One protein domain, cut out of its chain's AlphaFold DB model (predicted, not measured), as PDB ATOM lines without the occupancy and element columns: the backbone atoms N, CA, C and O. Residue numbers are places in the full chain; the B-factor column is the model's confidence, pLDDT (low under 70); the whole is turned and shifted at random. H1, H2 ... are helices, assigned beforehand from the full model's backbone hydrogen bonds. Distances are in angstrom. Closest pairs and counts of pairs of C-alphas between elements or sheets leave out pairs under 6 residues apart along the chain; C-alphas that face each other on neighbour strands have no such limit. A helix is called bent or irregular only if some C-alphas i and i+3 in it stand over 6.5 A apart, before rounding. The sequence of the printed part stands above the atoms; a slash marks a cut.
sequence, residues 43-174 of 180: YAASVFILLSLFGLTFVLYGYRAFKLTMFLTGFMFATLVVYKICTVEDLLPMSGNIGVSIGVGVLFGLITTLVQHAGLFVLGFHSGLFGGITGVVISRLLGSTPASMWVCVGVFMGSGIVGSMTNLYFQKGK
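AT A GLANCE: This is residues 43 to 174 of the 180 residues of the protein "Transmembrane protein-like" of Tropilaelaps mercedesae (UniProt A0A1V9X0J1). Long helix H3 bends into a V, H2 along one arm, H4 crossing the other; residues 43 to 53 of H1 stick out. The 132 printed residues, all helix by class, include H1 to H4. The whole is loose: radius of gyration of the C-alphas 20.6 A, spans 68 by 37 by 25 A.

IN THESE COORDINATES: Find C-alpha 43 at (114.583, 156.468, 170.033); H1 runs from there to residue 60, H2 from 66 to 88. H3, 94 to 141, is one helix by its hydrogen bonds, but bent: C-alphas 114 and 117, 6.7 A apart, end H3a and begin H3b. H4, from 149, ends at C-alpha 174, (136.627, 124.847, 151.004).

HOW THE PARTS SIT: H1 is close to H2 but not clearly touching. H2 and H3a touch as a hairpin, closest C-alphas 75 and 105, 4.4 A apart. H3b and H4 touch, closest C-alphas 124 and 164, 4.0 A apart. Every O i to N i+4 pair in H1 is within hydrogen-bond range; 19 of 22 in H4.

THE WHOLE: The printed part has no cut; 56 residues, among them 163 to 174, have pLDDT under 70.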
ATOM      1  N   TYR A  43     114.881 157.133 171.292       76.19
ATOM      2  CA  TYR A  43     114.583 156.468 170.033       76.19
ATOM      3  C   TYR A  43     115.627 156.821 168.974       76.19
ATOM      4  O   TYR A  43     116.198 155.901 168.388       76.19
ATOM      5  N   ALA A  44     115.975 158.096 168.789       75.56
ATOM      6  CA  ALA A  44     117.070 158.495 167.894       75.56
ATOM      7  C   ALA A  44     118.410 157.856 168.308       75.56
ATOM      8  O   ALA A  44     119.164 157.361 167.460       75.56
ATOM      9  N   ALA A  45     118.648 157.779 169.619       82.19
ATOM     10  CA  ALA A  45     119.770 157.074 170.222       82.19
ATOM     11  C   ALA A  45     119.848 155.610 169.823       82.19
ATOM     12  O   ALA A  45     120.851 155.129 169.283       82.19
ATOM     13  N   SER A  46     118.754 154.902 170.088       80.94
ATOM     14  CA  SER A  46     118.651 153.480 169.822       80.94
ATOM     15  C   SER A  46     118.788 153.198 168.330       80.94
ATOM     16  O   SER A  46     119.496 152.268 167.963       80.94
ATOM     17  N   VAL A  47     118.218 154.035 167.456       80.75
ATOM     18  CA  VAL A  47     118.333 153.887 166.001       80.75
ATOM     19  C   VAL A  47     119.778 154.064 165.547       80.75
ATOM     20  O   VAL A  47     120.253 153.254 164.755       80.75
ATOM     21  N   PHE A  48     120.509 155.052 166.066       81.62
ATOM     22  CA  PHE A  48     121.913 155.251 165.704       81.62
ATOM     23  C   PHE A  48     122.814 154.119 166.212       81.62
ATOM     24  O   PHE A  48     123.687 153.655 165.476       81.62
ATOM     25  N   ILE A  49     122.584 153.638 167.438       81.94
ATOM     26  CA  ILE A  49     123.319 152.504 168.015       81.94
ATOM     27  C   ILE A  49     123.009 151.225 167.236       81.94
ATOM     28  O   ILE A  49     123.934 150.509 166.865       81.94
ATOM     29  N   LEU A  50     121.738 150.957 166.930       78.00
ATOM     30  CA  LEU A  50     121.326 149.803 166.131       78.00
ATOM     31  C   LEU A  50     121.903 149.885 164.719       78.00
ATOM     32  O   LEU A  50     122.459 148.900 164.249       78.00
ATOM     33  N   LEU A  51     121.845 151.048 164.066       73.31
ATOM     34  CA  LEU A  51     122.395 151.256 162.726       73.31
ATOM     35  C   LEU A  51     123.924 151.143 162.709       73.31
ATOM     36  O   LEU A  51     124.478 150.550 161.786       73.31
ATOM     37  N   SER A  52     124.608 151.652 163.734       79.06
ATOM     38  CA  SER A  52     126.066 151.557 163.864       79.06
ATOM     39  C   SER A  52     126.516 150.143 164.203       79.06
ATOM     40  O   SER A  52     127.479 149.659 163.622       79.06
ATOM     41  N   LEU A  53     125.812 149.442 165.094       77.62
ATOM     42  CA  LEU A  53     126.098 148.051 165.448       77.62
ATOM     43  C   LEU A  53     125.805 147.122 164.269       77.62
ATOM     44  O   LEU A  53     126.576 146.202 163.990       77.62
ATOM     45  N   PHE A  54     124.738 147.405 163.523       71.38
ATOM     46  CA  PHE A  54     124.433 146.755 162.258       71.38
ATOM     47  C   PHE A  54     125.538 147.034 161.236       71.38
ATOM     48  O   PHE A  54     126.153 146.093 160.758       71.38
ATOM     49  N   GLY A  55     125.903 148.291 160.983       66.25
ATOM     50  CA  GLY A  55     127.004 148.663 160.085       66.25
ATOM     51  C   GLY A  55     128.359 148.066 160.488       66.25
ATOM     52  O   GLY A  55     129.109 147.588 159.641       66.25
ATOM     53  N   LEU A  56     128.656 147.985 161.783       69.56
ATOM     54  CA  LEU A  56     129.866 147.348 162.302       69.56
ATOM     55  C   LEU A  56     129.835 145.833 162.079       69.56
ATOM     56  O   LEU A  56     130.829 145.247 161.657       69.56
ATOM     57  N   THR A  57     128.680 145.201 162.278       64.88
ATOM     58  CA  THR A  57     128.444 143.797 161.909       64.88
ATOM     59  C   THR A  57     128.622 143.600 160.395       64.88
ATOM     60  O   THR A  57     129.183 142.595 159.965       64.88
ATOM     61  N   PHE A  58     128.243 144.576 159.564       62.47
ATOM     62  CA  PHE A  58     128.477 144.525 158.115       62.47
ATOM     63  C   PHE A  58     129.971 144.571 157.776       62.47
ATOM     64  O   PHE A  58     130.415 143.837 156.893       62.47
ATOM     65  N   VAL A  59     130.745 145.401 158.477       60.72
ATOM     66  CA  VAL A  59     132.179 145.595 158.220       60.72
ATOM     67  C   VAL A  59     133.025 144.442 158.780       60.72
ATOM     68  O   VAL A  59     133.913 143.941 158.091       60.72
ATOM     69  N   LEU A  60     132.741 143.969 159.998       56.91
ATOM     70  CA  LEU A  60     133.554 142.954 160.687       56.91
ATOM     71  C   LEU A  60     133.354 141.533 160.147       56.91
ATOM     72  O   LEU A  60     134.293 140.739 160.135       56.91
ATOM     73  N   TYR A  61     132.164 141.193 159.649       56.56
ATOM     74  CA  TYR A  61     131.897 139.862 159.088       56.56
ATOM     75  C   TYR A  61     132.377 139.701 157.627       56.56
ATOM     76  O   TYR A  61     132.015 138.723 156.954       56.56
ATOM     77  N   GLY A  62     133.219 140.639 157.167       57.31
ATOM     78  CA  GLY A  62     133.756 140.881 155.821       57.31
ATOM     79  C   GLY A  62     134.561 139.764 155.147       57.31
ATOM     80  O   GLY A  62     135.466 140.043 154.369       57.31
ATOM     81  N   TYR A  63     134.220 138.495 155.375       51.53
ATOM     82  CA  TYR A  63     134.720 137.392 154.553       51.53
ATOM     83  C   TYR A  63     133.808 136.156 154.461       51.53
ATOM     84  O   TYR A  63     133.878 135.403 153.495       51.53
ATOM     85  N   ARG A  64     132.911 135.922 155.429       59.69
ATOM     86  CA  ARG A  64     131.967 134.779 155.388       59.69
ATOM     87  C   ARG A  64     130.501 135.173 155.244       59.69
ATOM     88  O   ARG A  64     129.691 134.311 154.917       59.69
ATOM     89  N   ALA A  65     130.146 136.437 155.470       55.06
ATOM     90  CA  ALA A  65     128.747 136.824 155.634       55.06
ATOM     91  C   ALA A  65     128.148 137.621 154.477       55.06
ATOM     92  O   ALA A  65     127.032 138.094 154.628       55.06
ATOM     93  N   PHE A  66     128.788 137.716 153.306       54.25
ATOM     94  CA  PHE A  66     128.206 138.453 152.173       54.25
ATOM     95  C   PHE A  66     126.756 138.031 151.856       54.25
ATOM     96  O   PHE A  66     125.887 138.858 151.574       54.25
ATOM     97  N   LYS A  67     126.494 136.724 151.976       60.78
ATOM     98  CA  LYS A  67     125.178 136.120 151.761       60.78
ATOM     99  C   LYS A  67     124.155 136.485 152.847       60.78
ATOM    100  O   LYS A  67     122.965 136.575 152.574       60.78
ATOM    101  N   LEU A  68     124.592 136.733 154.076       58.78
ATOM    102  CA  LEU A  68     123.703 137.172 155.151       58.78
ATOM    103  C   LEU A  68     123.497 138.688 155.102       58.78
ATOM    104  O   LEU A  68     122.398 139.169 155.322       58.78
ATOM    105  N   THR A  69     124.524 139.443 154.731       67.00
ATOM    106  CA  THR A  69     124.506 140.904 154.703       67.00
ATOM    107  C   THR A  69     123.434 141.463 153.762       67.00
ATOM    108  O   THR A  69     122.690 142.358 154.167       67.00
ATOM    109  N   MET A  70     123.263 140.909 152.546       66.75
ATOM    110  CA  MET A  70     122.148 141.372 151.688       66.75
ATOM    111  C   MET A  70     120.780 140.752 152.005       66.75
ATOM    112  O   MET A  70     119.764 141.331 151.628       66.75
ATOM    113  N   PHE A  71     120.743 139.630 152.734       67.56
ATOM    114  CA  PHE A  71     119.499 139.120 153.317       67.56
ATOM    115  C   PHE A  71     118.999 140.098 154.380       67.56
ATOM    116  O   PHE A  71     117.859 140.539 154.348       67.56
ATOM    117  N   LEU A  72     119.899 140.481 155.286       70.06
ATOM    118  CA  LEU A  72     119.616 141.263 156.479       70.06
ATOM    119  C   LEU A  72     119.201 142.704 156.141       70.06
ATOM    120  O   LEU A  72     118.273 143.223 156.747       70.06
ATOM    121  N   THR A  73     119.832 143.339 155.145       73.50
ATOM    122  CA  THR A  73     119.430 144.690 154.697       73.50
ATOM    123  C   THR A  73     118.058 144.700 154.004       73.50
ATOM    124  O   THR A  73     117.215 145.538 154.321       73.50
ATOM    125  N   GLY A  74     117.777 143.721 153.129       72.19
ATOM    126  CA  GLY A  74     116.464 143.576 152.485       72.19
ATOM    127  C   GLY A  74     115.365 143.218 153.488       72.19
ATOM    128  O   GLY A  74     114.280 143.792 153.441       72.19
ATOM    129  N   PHE A  75     115.682 142.341 154.444       79.00
ATOM    130  CA  PHE A  75     114.819 141.979 155.565       79.00
ATOM    131  C   PHE A  75     114.470 143.196 156.428       79.00
ATOM    132  O   PHE A  75     113.293 143.421 156.697       79.00
ATOM    133  N   MET A  76     115.459 144.003 156.828       81.69
ATOM    134  CA  MET A  76     115.236 145.195 157.655       81.69
ATOM    135  C   MET A  76     114.331 146.205 156.952       81.69
ATOM    136  O   MET A  76     113.360 146.668 157.542       81.69
ATOM    137  N   PHE A  77     114.594 146.511 155.679       81.25
ATOM    138  CA  PHE A  77     113.782 147.474 154.937       81.25
ATOM    139  C   PHE A  77     112.341 146.984 154.742       81.25
ATOM    140  O   PHE A  77     111.397 147.708 155.052       81.25
ATOM    141  N   ALA A  78     112.162 145.738 154.297       84.88
ATOM    142  CA  ALA A  78     110.836 145.170 154.081       84.88
ATOM    143  C   ALA A  78     110.042 145.028 155.388       84.88
ATOM    144  O   ALA A  78     108.869 145.387 155.418       84.88
ATOM    145  N   THR A  79     110.675 144.589 156.480       82.75
ATOM    146  CA  THR A  79     110.019 144.479 157.794       82.75
ATOM    147  C   THR A  79     109.626 145.858 158.324       82.75
ATOM    148  O   THR A  79     108.511 146.032 158.801       82.75
ATOM    149  N   LEU A  80     110.484 146.879 158.210       83.81
ATOM    150  CA  LEU A  80     110.146 148.235 158.663       83.81
ATOM    151  C   LEU A  80     108.990 148.841 157.860       83.81
ATOM    152  O   LEU A  80     108.075 149.415 158.450       83.81
ATOM    153  N   VAL A  81     109.013 148.686 156.534       87.12
ATOM    154  CA  VAL A  81     107.943 149.163 155.650       87.12
ATOM    155  C   VAL A  81     106.644 148.428 155.970       87.12
ATOM    156  O   VAL A  81     105.670 149.066 156.351       87.12
ATOM    157  N   VAL A  82     106.624 147.095 155.926       85.94
ATOM    158  CA  VAL A  82     105.402 146.312 156.174       85.94
ATOM    159  C   VAL A  82     104.880 146.518 157.595       85.94
ATOM    160  O   VAL A  82     103.678 146.680 157.771       85.94
ATOM    161  N   TYR A  83     105.756 146.616 158.600       82.88
ATOM    162  CA  TYR A  83     105.356 146.935 159.975       82.88
ATOM    163  C   TYR A  83     104.676 148.305 160.063       82.88
ATOM    164  O   TYR A  83     103.657 148.445 160.739       82.88
ATOM    165  N   LYS A  84     105.199 149.317 159.359       79.25
ATOM    166  CA  LYS A  84     104.575 150.644 159.309       79.25
ATOM    167  C   LYS A  84     103.212 150.612 158.626       79.25
ATOM    168  O   LYS A  84     102.284 151.188 159.180       79.25
ATOM    169  N   ILE A  85     103.065 149.906 157.503       83.44
ATOM    170  CA  ILE A  85     101.765 149.762 156.828       83.44
ATOM    171  C   ILE A  85     100.769 149.024 157.732       83.44
ATOM    172  O   ILE A  85      99.665 149.503 157.962       83.44
ATOM    173  N   CYS A  86     101.159 147.896 158.320       78.56
ATOM    174  CA  CYS A  86     100.259 147.105 159.157       78.56
ATOM    175  C   CYS A  86      99.898 147.785 160.490       78.56
ATOM    176  O   CYS A  86      98.883 147.438 161.083       78.56
ATOM    177  N   THR A  87     100.705 148.745 160.956       75.88
ATOM    178  CA  THR A  87     100.371 149.588 162.121       75.88
ATOM    179  C   THR A  87      99.376 150.693 161.760       75.88
ATOM    180  O   THR A  87      98.636 151.138 162.623       75.88
ATOM    181  N   VAL A  88      99.352 151.146 160.504       76.88
ATOM    182  CA  VAL A  88      98.408 152.175 160.035       76.88
ATOM    183  C   VAL A  88      97.027 151.584 159.739       76.88
ATOM    184  O   VAL A  88      96.023 152.259 159.928       76.88
ATOM    185  N   GLU A  89      96.972 150.333 159.284       69.00
ATOM    186  CA  GLU A  89      95.727 149.698 158.837       69.00
ATOM    187  C   GLU A  89      94.974 148.928 159.953       69.00
ATOM    188  O   GLU A  89      93.868 148.456 159.708       69.00
ATOM    189  N   ASP A  90      95.543 148.769 161.165       63.41
ATOM    190  CA  ASP A  90      94.941 148.107 162.355       63.41
ATOM    191  C   ASP A  90      94.171 146.787 162.072       63.41
ATOM    192  O   ASP A  90      93.171 146.450 162.708       63.41
ATOM    193  N   LEU A  91      94.637 145.994 161.101       57.09
ATOM    194  CA  LEU A  91      93.875 144.854 160.566       57.09
ATOM    195  C   LEU A  91      93.891 143.598 161.467       57.09
ATOM    196  O   LEU A  91      93.060 142.711 161.276       57.09
ATOM    197  N   LEU A  92      94.835 143.477 162.415       60.56
ATOM    198  CA  LEU A  92      95.048 142.288 163.263       60.56
ATOM    199  C   LEU A  92      95.557 142.663 164.675       60.56
ATOM    200  O   LEU A  92      96.193 143.704 164.830       60.56
ATOM    201  N   PRO A  93      95.366 141.803 165.704       72.56
ATOM    202  CA  PRO A  93      95.967 141.991 167.030       72.56
ATOM    203  C   PRO A  93      97.485 142.206 166.941       72.56
ATOM    204  O   PRO A  93      98.150 141.632 166.078       72.56
ATOM    205  N   MET A  94      98.044 142.998 167.865       68.50
ATOM    206  CA  MET A  94      99.426 143.507 167.812       68.50
ATOM    207  C   MET A  94     100.502 142.422 167.601       68.50
ATOM    208  O   MET A  94     101.515 142.670 166.950       68.50
ATOM    209  N   SER A  95     100.264 141.194 168.073       72.69
ATOM    210  CA  SER A  95     101.145 140.038 167.850       72.69
ATOM    211  C   SER A  95     101.137 139.518 166.404       72.69
ATOM    212  O   SER A  95     102.169 139.067 165.907       72.69
ATOM    213  N   GLY A  96     100.000 139.597 165.709       76.88
ATOM    214  CA  GLY A  96      99.839 139.145 164.325       76.88
ATOM    215  C   GLY A  96     100.509 140.071 163.310       76.88
ATOM    216  O   GLY A  96     101.158 139.584 162.386       76.88
ATOM    217  N   ASN A  97     100.427 141.389 163.516       78.31
ATOM    218  CA  ASN A  97     101.091 142.393 162.672       78.31
ATOM    219  C   ASN A  97     102.613 142.151 162.614       78.31
ATOM    220  O   ASN A  97     103.202 142.035 161.536       78.31
ATOM    221  N   ILE A  98     103.235 141.963 163.782       82.12
ATOM    222  CA  ILE A  98     104.669 141.675 163.882       82.12
ATOM    223  C   ILE A  98     105.006 140.376 163.133       82.12
ATOM    224  O   ILE A  98     105.975 140.334 162.378       82.12
ATOM    225  N   GLY A  99     104.175 139.337 163.277       85.31
ATOM    226  CA  GLY A  99     104.363 138.057 162.590       85.31
ATOM    227  C   GLY A  99     104.305 138.162 161.062       85.31
ATOM    228  O   GLY A  99     105.183 137.633 160.377       85.31
ATOM    229  N   VAL A 100     103.313 138.872 160.518       85.12
ATOM    230  CA  VAL A 100     103.163 139.065 159.063       85.12
ATOM    231  C   VAL A 100     104.304 139.913 158.507       85.12
ATOM    232  O   VAL A 100     104.886 139.553 157.483       85.12
ATOM    233  N   SER A 101     104.682 140.985 159.205       84.88
ATOM    234  CA  SER A 101     105.799 141.839 158.801       84.88
ATOM    235  C   SER A 101     107.126 141.075 158.747       84.88
ATOM    236  O   SER A 101     107.833 141.134 157.738       84.88
ATOM    237  N   ILE A 102     107.420 140.270 159.774       85.94
ATOM    238  CA  ILE A 102     108.610 139.409 159.791       85.94
ATOM    239  C   ILE A 102     108.549 138.387 158.649       85.94
ATOM    240  O   ILE A 102     109.549 138.176 157.965       85.94
ATOM    241  N   GLY A 103     107.386 137.781 158.391       86.12
ATOM    242  CA  GLY A 103     107.210 136.817 157.300       86.12
ATOM    243  C   GLY A 103     107.493 137.411 155.915       86.12
ATOM    244  O   GLY A 103     108.240 136.825 155.128       86.12
ATOM    245  N   VAL A 104     106.956 138.602 155.632       87.56
ATOM    246  CA  VAL A 104     107.197 139.313 154.364       87.56
ATOM    247  C   VAL A 104     108.650 139.781 154.265       87.56
ATOM    248  O   VAL A 104     109.271 139.635 153.209       87.56
ATOM    249  N   GLY A 105     109.226 140.263 155.368       82.56
ATOM    250  CA  GLY A 105     110.640 140.606 155.455       82.56
ATOM    251  C   GLY A 105     111.551 139.432 155.103       82.56
ATOM    252  O   GLY A 105     112.496 139.597 154.327       82.56
ATOM    253  N   VAL A 106     111.265 138.232 155.629       79.06
ATOM    254  CA  VAL A 106     112.041 137.012 155.340       79.06
ATOM    255  C   VAL A 106     111.914 136.625 153.869       79.06
ATOM    256  O   VAL A 106     112.923 136.297 153.244       79.06
ATOM    257  N   LEU A 107     110.708 136.686 153.299       83.31
ATOM    258  CA  LEU A 107     110.475 136.328 151.899       83.31
ATOM    259  C   LEU A 107     111.215 137.278 150.948       83.31
ATOM    260  O   LEU A 107     111.913 136.830 150.038       83.31
ATOM    261  N   PHE A 108     111.122 138.585 151.200       79.69
ATOM    262  CA  PHE A 108     111.816 139.598 150.411       79.69
ATOM    263  C   PHE A 108     113.339 139.498 150.572       79.69
ATOM    264  O   PHE A 108     114.063 139.513 149.577       79.69
ATOM    265  N   GLY A 109     113.832 139.285 151.796       71.19
ATOM    266  CA  GLY A 109     115.247 139.015 152.057       71.19
ATOM    267  C   GLY A 109     115.751 137.756 151.344       71.19
ATOM    268  O   GLY A 109     116.863 137.735 150.823       71.19
ATOM    269  N   LEU A 110     114.945 136.696 151.248       68.94
ATOM    270  CA  LEU A 110     115.340 135.474 150.544       68.94
ATOM    271  C   LEU A 110     115.444 135.709 149.027       68.94
ATOM    272  O   LEU A 110     116.387 135.233 148.392       68.94
ATOM    273  N   ILE A 111     114.550 136.514 148.449       75.62
ATOM    274  CA  ILE A 111     114.613 136.916 147.034       75.62
ATOM    275  C   ILE A 111     115.882 137.736 146.755       75.62
ATOM    276  O   ILE A 111     116.581 137.477 145.770       75.62
ATOM    277  N   THR A 112     116.256 138.666 147.641       67.44
ATOM    278  CA  THR A 112     117.499 139.441 147.480       67.44
ATOM    279  C   THR A 112     118.743 138.560 147.594       67.44
ATOM    280  O   THR A 112     119.742 138.830 146.921       67.44
ATOM    281  N   THR A 113     118.687 137.450 148.342       62.31
ATOM    282  CA  THR A 113     119.794 136.479 148.377       62.31
ATOM    283  C   THR A 113     119.998 135.689 147.093       62.31
ATOM    284  O   THR A 113     121.096 135.190 146.842       62.31
ATOM    285  N   LEU A 114     118.981 135.621 146.237       57.84
ATOM    286  CA  LEU A 114     119.099 135.024 144.910       57.84
ATOM    287  C   LEU A 114     119.868 135.953 143.951       57.84
ATOM    288  O   LEU A 114     120.643 135.494 143.114       57.84
ATOM    289  N   VAL A 115     119.743 137.271 144.145       60.00
ATOM    290  CA  VAL A 115     120.476 138.318 143.406       60.00
ATOM    291  C   VAL A 115     121.930 138.475 143.897       60.00
ATOM    292  O   VAL A 115     122.800 138.961 143.172       60.00
ATOM    293  N   GLN A 116     122.259 137.991 145.099       55.59
ATOM    294  CA  GLN A 116     123.602 138.089 145.695       55.59
ATOM    295  C   GLN A 116     124.719 137.354 144.948       55.59
ATOM    296  O   GLN A 116     125.890 137.658 145.186       55.59
ATOM    297  N   HIS A 117     124.424 136.421 144.041       54.16
ATOM    298  CA  HIS A 117     125.475 135.877 143.177       54.16
ATOM    299  C   HIS A 117     126.085 136.954 142.263       54.16
ATOM    300  O   HIS A 117     127.289 136.913 142.018       54.16
ATOM    301  N   ALA A 118     125.314 137.978 141.879       59.78
ATOM    302  CA  ALA A 118     125.831 139.180 141.223       59.78
ATOM    303  C   ALA A 118     126.413 140.193 142.231       59.78
ATOM    304  O   ALA A 118     127.394 140.874 141.944       59.78
ATOM    305  N   GLY A 119     125.867 140.257 143.450       60.34
ATOM    306  CA  GLY A 119     126.374 141.139 144.507       60.34
ATOM    307  C   GLY A 119     127.818 140.835 144.945       60.34
ATOM    308  O   GLY A 119     128.574 141.765 145.221       60.34
ATOM    309  N   LEU A 120     128.228 139.556 144.977       60.88
ATOM    310  CA  LEU A 120     129.600 139.131 145.330       60.88
ATOM    311  C   LEU A 120     130.650 139.727 144.387       60.88
ATOM    312  O   LEU A 120     131.771 140.026 144.805       60.88
ATOM    313  N   PHE A 121     130.268 139.895 143.120       62.97
ATOM    314  CA  PHE A 121     131.081 140.535 142.097       62.97
ATOM    315  C   PHE A 121     131.203 142.040 142.360       62.97
ATOM    316  O   PHE A 121     132.311 142.567 142.387       62.97
ATOM    317  N   VAL A 122     130.083 142.711 142.655       69.94
ATOM    318  CA  VAL A 122     130.047 144.157 142.940       69.94
ATOM    319  C   VAL A 122     130.830 144.511 144.208       69.94
ATOM    320  O   VAL A 122     131.563 145.498 144.210       69.94
ATOM    321  N   LEU A 123     130.746 143.700 145.269       68.50
ATOM    322  CA  LEU A 123     131.524 143.951 146.485       68.50
ATOM    323  C   LEU A 123     133.023 143.715 146.269       68.50
ATOM    324  O   LEU A 123     133.821 144.548 146.685       68.50
ATOM    325  N   GLY A 124     133.403 142.629 145.582       64.50
ATOM    326  CA  GLY A 124     134.802 142.372 145.226       64.50
ATOM    327  C   GLY A 124     135.389 143.458 144.317       64.50
ATOM    328  O   GLY A 124     136.547 143.845 144.481       64.50
ATOM    329  N   PHE A 125     134.567 144.008 143.420       67.94
ATOM    330  CA  PHE A 125     134.908 145.162 142.594       67.94
ATOM    331  C   PHE A 125     135.088 146.439 143.432       67.94
ATOM    332  O   PHE A 125     136.071 147.146 143.241       67.94
ATOM    333  N   HIS A 126     134.206 146.712 144.400       73.31
ATOM    334  CA  HIS A 126     134.304 147.889 145.272       73.31
ATOM    335  C   HIS A 126     135.537 147.843 146.190       73.31
ATOM    336  O   HIS A 126     136.274 148.826 146.289       73.31
ATOM    337  N   SER A 127     135.816 146.691 146.812       69.62
ATOM    338  CA  SER A 127     137.029 146.508 147.619       69.62
ATOM    339  C   SER A 127     138.303 146.555 146.770       69.62
ATOM    340  O   SER A 127     139.302 147.134 147.194       69.62
ATOM    341  N   GLY A 128     138.269 145.982 145.558       73.69
ATOM    342  CA  GLY A 128     139.381 146.046 144.606       73.69
ATOM    343  C   GLY A 128     139.649 147.475 144.132       73.69
ATOM    344  O   GLY A 128     140.803 147.891 144.081       73.69
ATOM    345  N   LEU A 129     138.591 148.258 143.899       77.62
ATOM    346  CA  LEU A 129     138.684 149.677 143.567       77.62
ATOM    347  C   LEU A 129     139.326 150.473 144.706       77.62
ATOM    348  O   LEU A 129     140.260 151.220 144.443       77.62
ATOM    349  N   PHE A 130     138.891 150.292 145.959       79.56
ATOM    350  CA  PHE A 130     139.493 150.993 147.100       79.56
ATOM    351  C   PHE A 130     140.984 150.665 147.239       79.56
ATOM    352  O   PHE A 130     141.805 151.575 147.332       79.56
ATOM    353  N   GLY A 131     141.354 149.383 147.134       78.62
ATOM    354  CA  GLY A 131     142.757 148.962 147.118       78.62
ATOM    355  C   GLY A 131     143.551 149.560 145.951       78.62
ATOM    356  O   GLY A 131     144.677 150.021 146.142       78.62
ATOM    357  N   GLY A 132     142.957 149.625 144.756       80.50
ATOM    358  CA  GLY A 132     143.536 150.296 143.594       80.50
ATOM    359  C   GLY A 132     143.731 151.799 143.815       80.50
ATOM    360  O   GLY A 132     144.787 152.329 143.470       80.50
ATOM    361  N   ILE A 133     142.764 152.479 144.444       84.06
ATOM    362  CA  ILE A 133     142.839 153.917 144.757       84.06
ATOM    363  C   ILE A 133     143.984 154.135 145.737       84.06
ATOM    364  O   ILE A 133     144.853 154.964 145.481       84.06
ATOM    365  N   THR A 134     144.037 153.352 146.817       83.00
ATOM    366  CA  THR A 134     145.122 153.402 147.798       83.00
ATOM    367  C   THR A 134     146.480 153.154 147.143       83.00
ATOM    368  O   THR A 134     147.408 153.922 147.379       83.00
ATOM    369  N   GLY A 135     146.603 152.157 146.263       81.12
ATOM    370  CA  GLY A 135     147.851 151.876 145.547       81.12
ATOM    371  C   GLY A 135     148.298 153.032 144.647       81.12
ATOM    372  O   GLY A 135     149.472 153.411 144.659       81.12
ATOM    373  N   VAL A 136     147.366 153.651 143.914       81.00
ATOM    374  CA  VAL A 136     147.654 154.833 143.087       81.00
ATOM    375  C   VAL A 136     148.040 156.027 143.961       81.00
ATOM    376  O   VAL A 136     149.023 156.697 143.655       81.00
ATOM    377  N   VAL A 137     147.330 156.278 145.064       82.69
ATOM    378  CA  VAL A 137     147.643 157.359 146.014       82.69
ATOM    379  C   VAL A 137     149.033 157.166 146.626       82.69
ATOM    380  O   VAL A 137     149.821 158.107 146.639       82.69
ATOM    381  N   ILE A 138     149.385 155.950 147.046       82.62
ATOM    382  CA  ILE A 138     150.723 155.625 147.565       82.62
ATOM    383  C   ILE A 138     151.793 155.855 146.491       82.62
ATOM    384  O   ILE A 138     152.821 156.472 146.761       82.62
ATOM    385  N   SER A 139     151.532 155.430 145.254       77.88
ATOM    386  CA  SER A 139     152.461 155.618 144.130       77.88
ATOM    387  C   SER A 139     152.699 157.100 143.820       77.88
ATOM    388  O   SER A 139     153.819 157.501 143.505       77.88
ATOM    389  N   ARG A 140     151.657 157.930 143.966       74.12
ATOM    390  CA  ARG A 140     151.726 159.394 143.825       74.12
ATOM    391  C   ARG A 140     152.520 160.038 144.963       74.12
ATOM    392  O   ARG A 140     153.315 160.936 144.705       74.12
ATOM    393  N   LEU A 141     152.331 159.568 146.197       79.38
ATOM    394  CA  LEU A 141     153.057 160.052 147.379       79.38
ATOM    395  C   LEU A 141     154.556 159.721 147.321       79.38
ATOM    396  O   LEU A 141     155.372 160.506 147.790       79.38
ATOM    397  N   LEU A 142     154.928 158.603 146.692       78.44
ATOM    398  CA  LEU A 142     156.321 158.176 146.495       78.44
ATOM    399  C   LEU A 142     157.041 158.914 145.342       78.44
ATOM    400  O   LEU A 142     158.113 158.493 144.912       78.44
ATOM    401  N   GLY A 143     156.469 160.005 144.818       67.12
ATOM    402  CA  GLY A 143     157.121 160.895 143.846       67.12
ATOM    403  C   GLY A 143     157.238 160.344 142.420       67.12
ATOM    404  O   GLY A 143     157.820 160.996 141.555       67.12
ATOM    405  N   SER A 144     156.673 159.166 142.142       60.12
ATOM    406  CA  SER A 144     156.698 158.551 140.813       60.12
ATOM    407  C   SER A 144     155.441 158.926 140.032       60.12
ATOM    408  O   SER A 144     154.380 158.336 140.231       60.12
ATOM    409  N   THR A 145     155.537 159.877 139.099       55.44
ATOM    410  CA  THR A 145     154.471 160.076 138.102       55.44
ATOM    411  C   THR A 145     155.022 160.344 136.718       55.44
ATOM    412  O   THR A 145     155.759 161.305 136.520       55.44
ATOM    413  N   PRO A 146     154.612 159.506 135.755       52.41
ATOM    414  CA  PRO A 146     153.365 159.808 135.052       52.41
ATOM    415  C   PRO A 146     152.388 158.617 135.033       52.41
ATOM    416  O   PRO A 146     152.579 157.651 134.300       52.41
ATOM    417  N   ALA A 147     151.287 158.687 135.793       61.16
ATOM    418  CA  ALA A 147     150.193 157.726 135.625       61.16
ATOM    419  C   ALA A 147     149.317 158.201 134.459       61.16
ATOM    420  O   ALA A 147     148.439 159.052 134.628       61.16
ATOM    421  N   SER A 148     149.617 157.690 133.263       67.81
ATOM    422  CA  SER A 148     148.745 157.811 132.094       67.81
ATOM    423  C   SER A 148     147.342 157.330 132.474       67.81
ATOM    424  O   SER A 148     147.205 156.335 133.187       67.81
ATOM    425  N   MET A 149     146.297 158.029 132.022       71.50
ATOM    426  CA  MET A 149     144.901 157.708 132.359       71.50
ATOM    427  C   MET A 149     144.579 156.229 132.089       71.50
ATOM    428  O   MET A 149     143.898 155.587 132.882       71.50
ATOM    429  N   TRP A 150     145.179 155.664 131.039       76.62
ATOM    430  CA  TRP A 150     145.081 154.252 130.667       76.62
ATOM    431  C   TRP A 150     145.647 153.291 131.716       76.62
ATOM    432  O   TRP A 150     145.096 152.213 131.913       76.62
ATOM    433  N   VAL A 151     146.704 153.683 132.430       74.25
ATOM    434  CA  VAL A 151     147.299 152.883 133.508       74.25
ATOM    435  C   VAL A 151     146.405 152.909 134.743       74.25
ATOM    436  O   VAL A 151     146.179 151.860 135.330       74.25
ATOM    437  N   CYS A 152     145.817 154.053 135.105       74.56
ATOM    438  CA  CYS A 152     144.832 154.099 136.194       74.56
ATOM    439  C   CYS A 152     143.600 153.249 135.868       74.56
ATOM    440  O   CYS A 152     143.164 152.461 136.704       74.56
ATOM    441  N   VAL A 153     143.074 153.359 134.644       78.31
ATOM    442  CA  VAL A 153     141.941 152.542 134.184       78.31
ATOM    443  C   VAL A 153     142.305 151.056 134.210       78.31
ATOM    444  O   VAL A 153     141.542 150.259 134.748       78.31
ATOM    445  N   GLY A 154     143.493 150.686 133.722       80.44
ATOM    446  CA  GLY A 154     143.989 149.309 133.770       80.44
ATOM    447  C   GLY A 154     144.178 148.783 135.195       80.44
ATOM    448  O   GLY A 154     143.796 147.652 135.484       80.44
ATOM    449  N   VAL A 155     144.696 149.604 136.112       78.06
ATOM    450  CA  VAL A 155     144.887 149.240 137.524       78.06
ATOM    451  C   VAL A 155     143.546 149.074 138.232       78.06
ATOM    452  O   VAL A 155     143.375 148.096 138.954       78.06
ATOM    453  N   PHE A 156     142.569 149.955 138.005       76.62
ATOM    454  CA  PHE A 156     141.228 149.807 138.579       76.62
ATOM    455  C   PHE A 156     140.486 148.597 138.016       76.62
ATOM    456  O   PHE A 156     139.917 147.815 138.777       76.62
ATOM    457  N   MET A 157     140.535 148.402 136.697       77.50
ATOM    458  CA  MET A 157     139.880 147.272 136.043       77.50
ATOM    459  C   MET A 157     140.530 145.947 136.468       77.50
ATOM    460  O   MET A 157     139.831 145.010 136.843       77.50
ATOM    461  N   GLY A 158     141.863 145.889 136.515       78.31
ATOM    462  CA  GLY A 158     142.618 144.720 136.962       78.31
ATOM    463  C   GLY A 158     142.413 144.396 138.443       78.31
ATOM    464  O   GLY A 158     142.048 143.269 138.776       78.31
ATOM    465  N   SER A 159     142.587 145.371 139.342       73.50
ATOM    466  CA  SER A 159     142.414 145.161 140.791       73.50
ATOM    467  C   SER A 159     140.971 144.814 141.175       73.50
ATOM    468  O   SER A 159     140.767 143.951 142.030       73.50
ATOM    469  N   GLY A 160     139.969 145.392 140.501       71.31
ATOM    470  CA  GLY A 160     138.557 145.044 140.685       71.31
ATOM    471  C   GLY A 160     138.224 143.612 140.245       71.31
ATOM    472  O   GLY A 160     137.551 142.881 140.976       71.31
ATOM    473  N   ILE A 161     138.739 143.173 139.090       74.56
ATOM    474  CA  ILE A 161     138.529 141.805 138.578       74.56
ATOM    475  C   ILE A 161     139.249 140.777 139.460       74.56
ATOM    476  O   ILE A 161     138.651 139.765 139.832       74.56
ATOM    477  N   VAL A 162     140.502 141.036 139.849       75.50
ATOM    478  CA  VAL A 162     141.272 140.153 140.746       75.50
ATOM    479  C   VAL A 162     140.624 140.080 142.132       75.50
ATOM    480  O   VAL A 162     140.504 138.985 142.693       75.50
ATOM    481  N   GLY A 163     140.138 141.208 142.660       68.38
ATOM    482  CA  GLY A 163     139.387 141.269 143.917       68.38
ATOM    483  C   GLY A 163     138.102 140.439 143.870       68.38
ATOM    484  O   GLY A 163     137.830 139.655 144.781       68.38
ATOM    485  N   SER A 164     137.354 140.520 142.766       66.75
ATOM    486  CA  SER A 164     136.166 139.691 142.554       66.75
ATOM    487  C   SER A 164     136.488 138.196 142.409       66.75
ATOM    488  O   SER A 164     135.818 137.367 143.030       66.75
ATOM    489  N   MET A 165     137.519 137.837 141.640       69.94
ATOM    490  CA  MET A 165     137.916 136.443 141.412       69.94
ATOM    491  C   MET A 165     138.391 135.767 142.699       69.94
ATOM    492  O   MET A 165     137.951 134.664 143.020       69.94
ATOM    493  N   THR A 166     139.231 136.444 143.482       67.69
ATOM    494  CA  THR A 166     139.750 135.918 144.758       67.69
ATOM    495  C   THR A 166     138.610 135.604 145.736       67.69
ATOM    496  O   THR A 166     138.609 134.555 146.383       67.69
ATOM    497  N   ASN A 167     137.587 136.464 145.773       65.62
ATOM    498  CA  ASN A 167     136.384 136.281 146.586       65.62
ATOM    499  C   ASN A 167     135.522 135.074 146.138       65.62
ATOM    500  O   ASN A 167     134.837 134.444 146.951       65.62
ATOM    501  N   LEU A 168     135.570 134.710 144.851       65.12
ATOM    502  CA  LEU A 168     134.860 133.551 144.300       65.12
ATOM    503  C   LEU A 168     135.635 132.236 144.513       65.12
ATOM    504  O   LEU A 168     135.043 131.217 144.881       65.12
ATOM    505  N   TYR A 169     136.960 132.251 144.339       65.50
ATOM    506  CA  TYR A 169     137.804 131.054 144.465       65.50
ATOM    507  C   TYR A 169     137.896 130.522 145.896       65.50
ATOM    508  O   TYR A 169     137.889 129.305 146.104       65.50
ATOM    509  N   PHE A 170     137.892 131.396 146.902       61.78
ATOM    510  CA  PHE A 170     137.963 130.955 148.296       61.78
ATOM    511  C   PHE A 170     136.718 130.169 148.749       61.78
ATOM    512  O   PHE A 170     136.789 129.329 149.650       61.78
ATOM    513  N   GLN A 171     135.580 130.371 148.076       55.38
ATOM    514  CA  GLN A 171     134.354 129.599 148.306       55.38
ATOM    515  C   GLN A 171     134.411 128.198 147.675       55.38
ATOM    516  O   GLN A 171     133.785 127.267 148.186       55.38
ATOM    517  N   LYS A 172     135.175 128.026 146.588       55.84
ATOM    518  CA  LYS A 172     135.380 126.736 145.907       55.84
ATOM    519  C   LYS A 172     136.428 125.866 146.615       55.84
ATOM    520  O   LYS A 172     136.192 124.673 146.782       55.84
ATOM    521  N   GLY A 173     137.525 126.448 147.106       56.62
ATOM    522  CA  GLY A 173     138.600 125.703 147.783       56.62
ATOM    523  C   GLY A 173     138.162 124.976 149.064       56.62
ATOM    524  O   GLY A 173     138.622 123.873 149.337       56.62
ATOM    525  N   LYS A 174     137.190 125.520 149.814       49.66
ATOM    526  CA  LYS A 174     136.627 124.847 151.004       49.66
ATOM    527  C   LYS A 174     135.772 123.611 150.692       49.66
ATOM    528  O   LYS A 174     135.510 122.847 151.614       49.66
TER     529      LYS A 174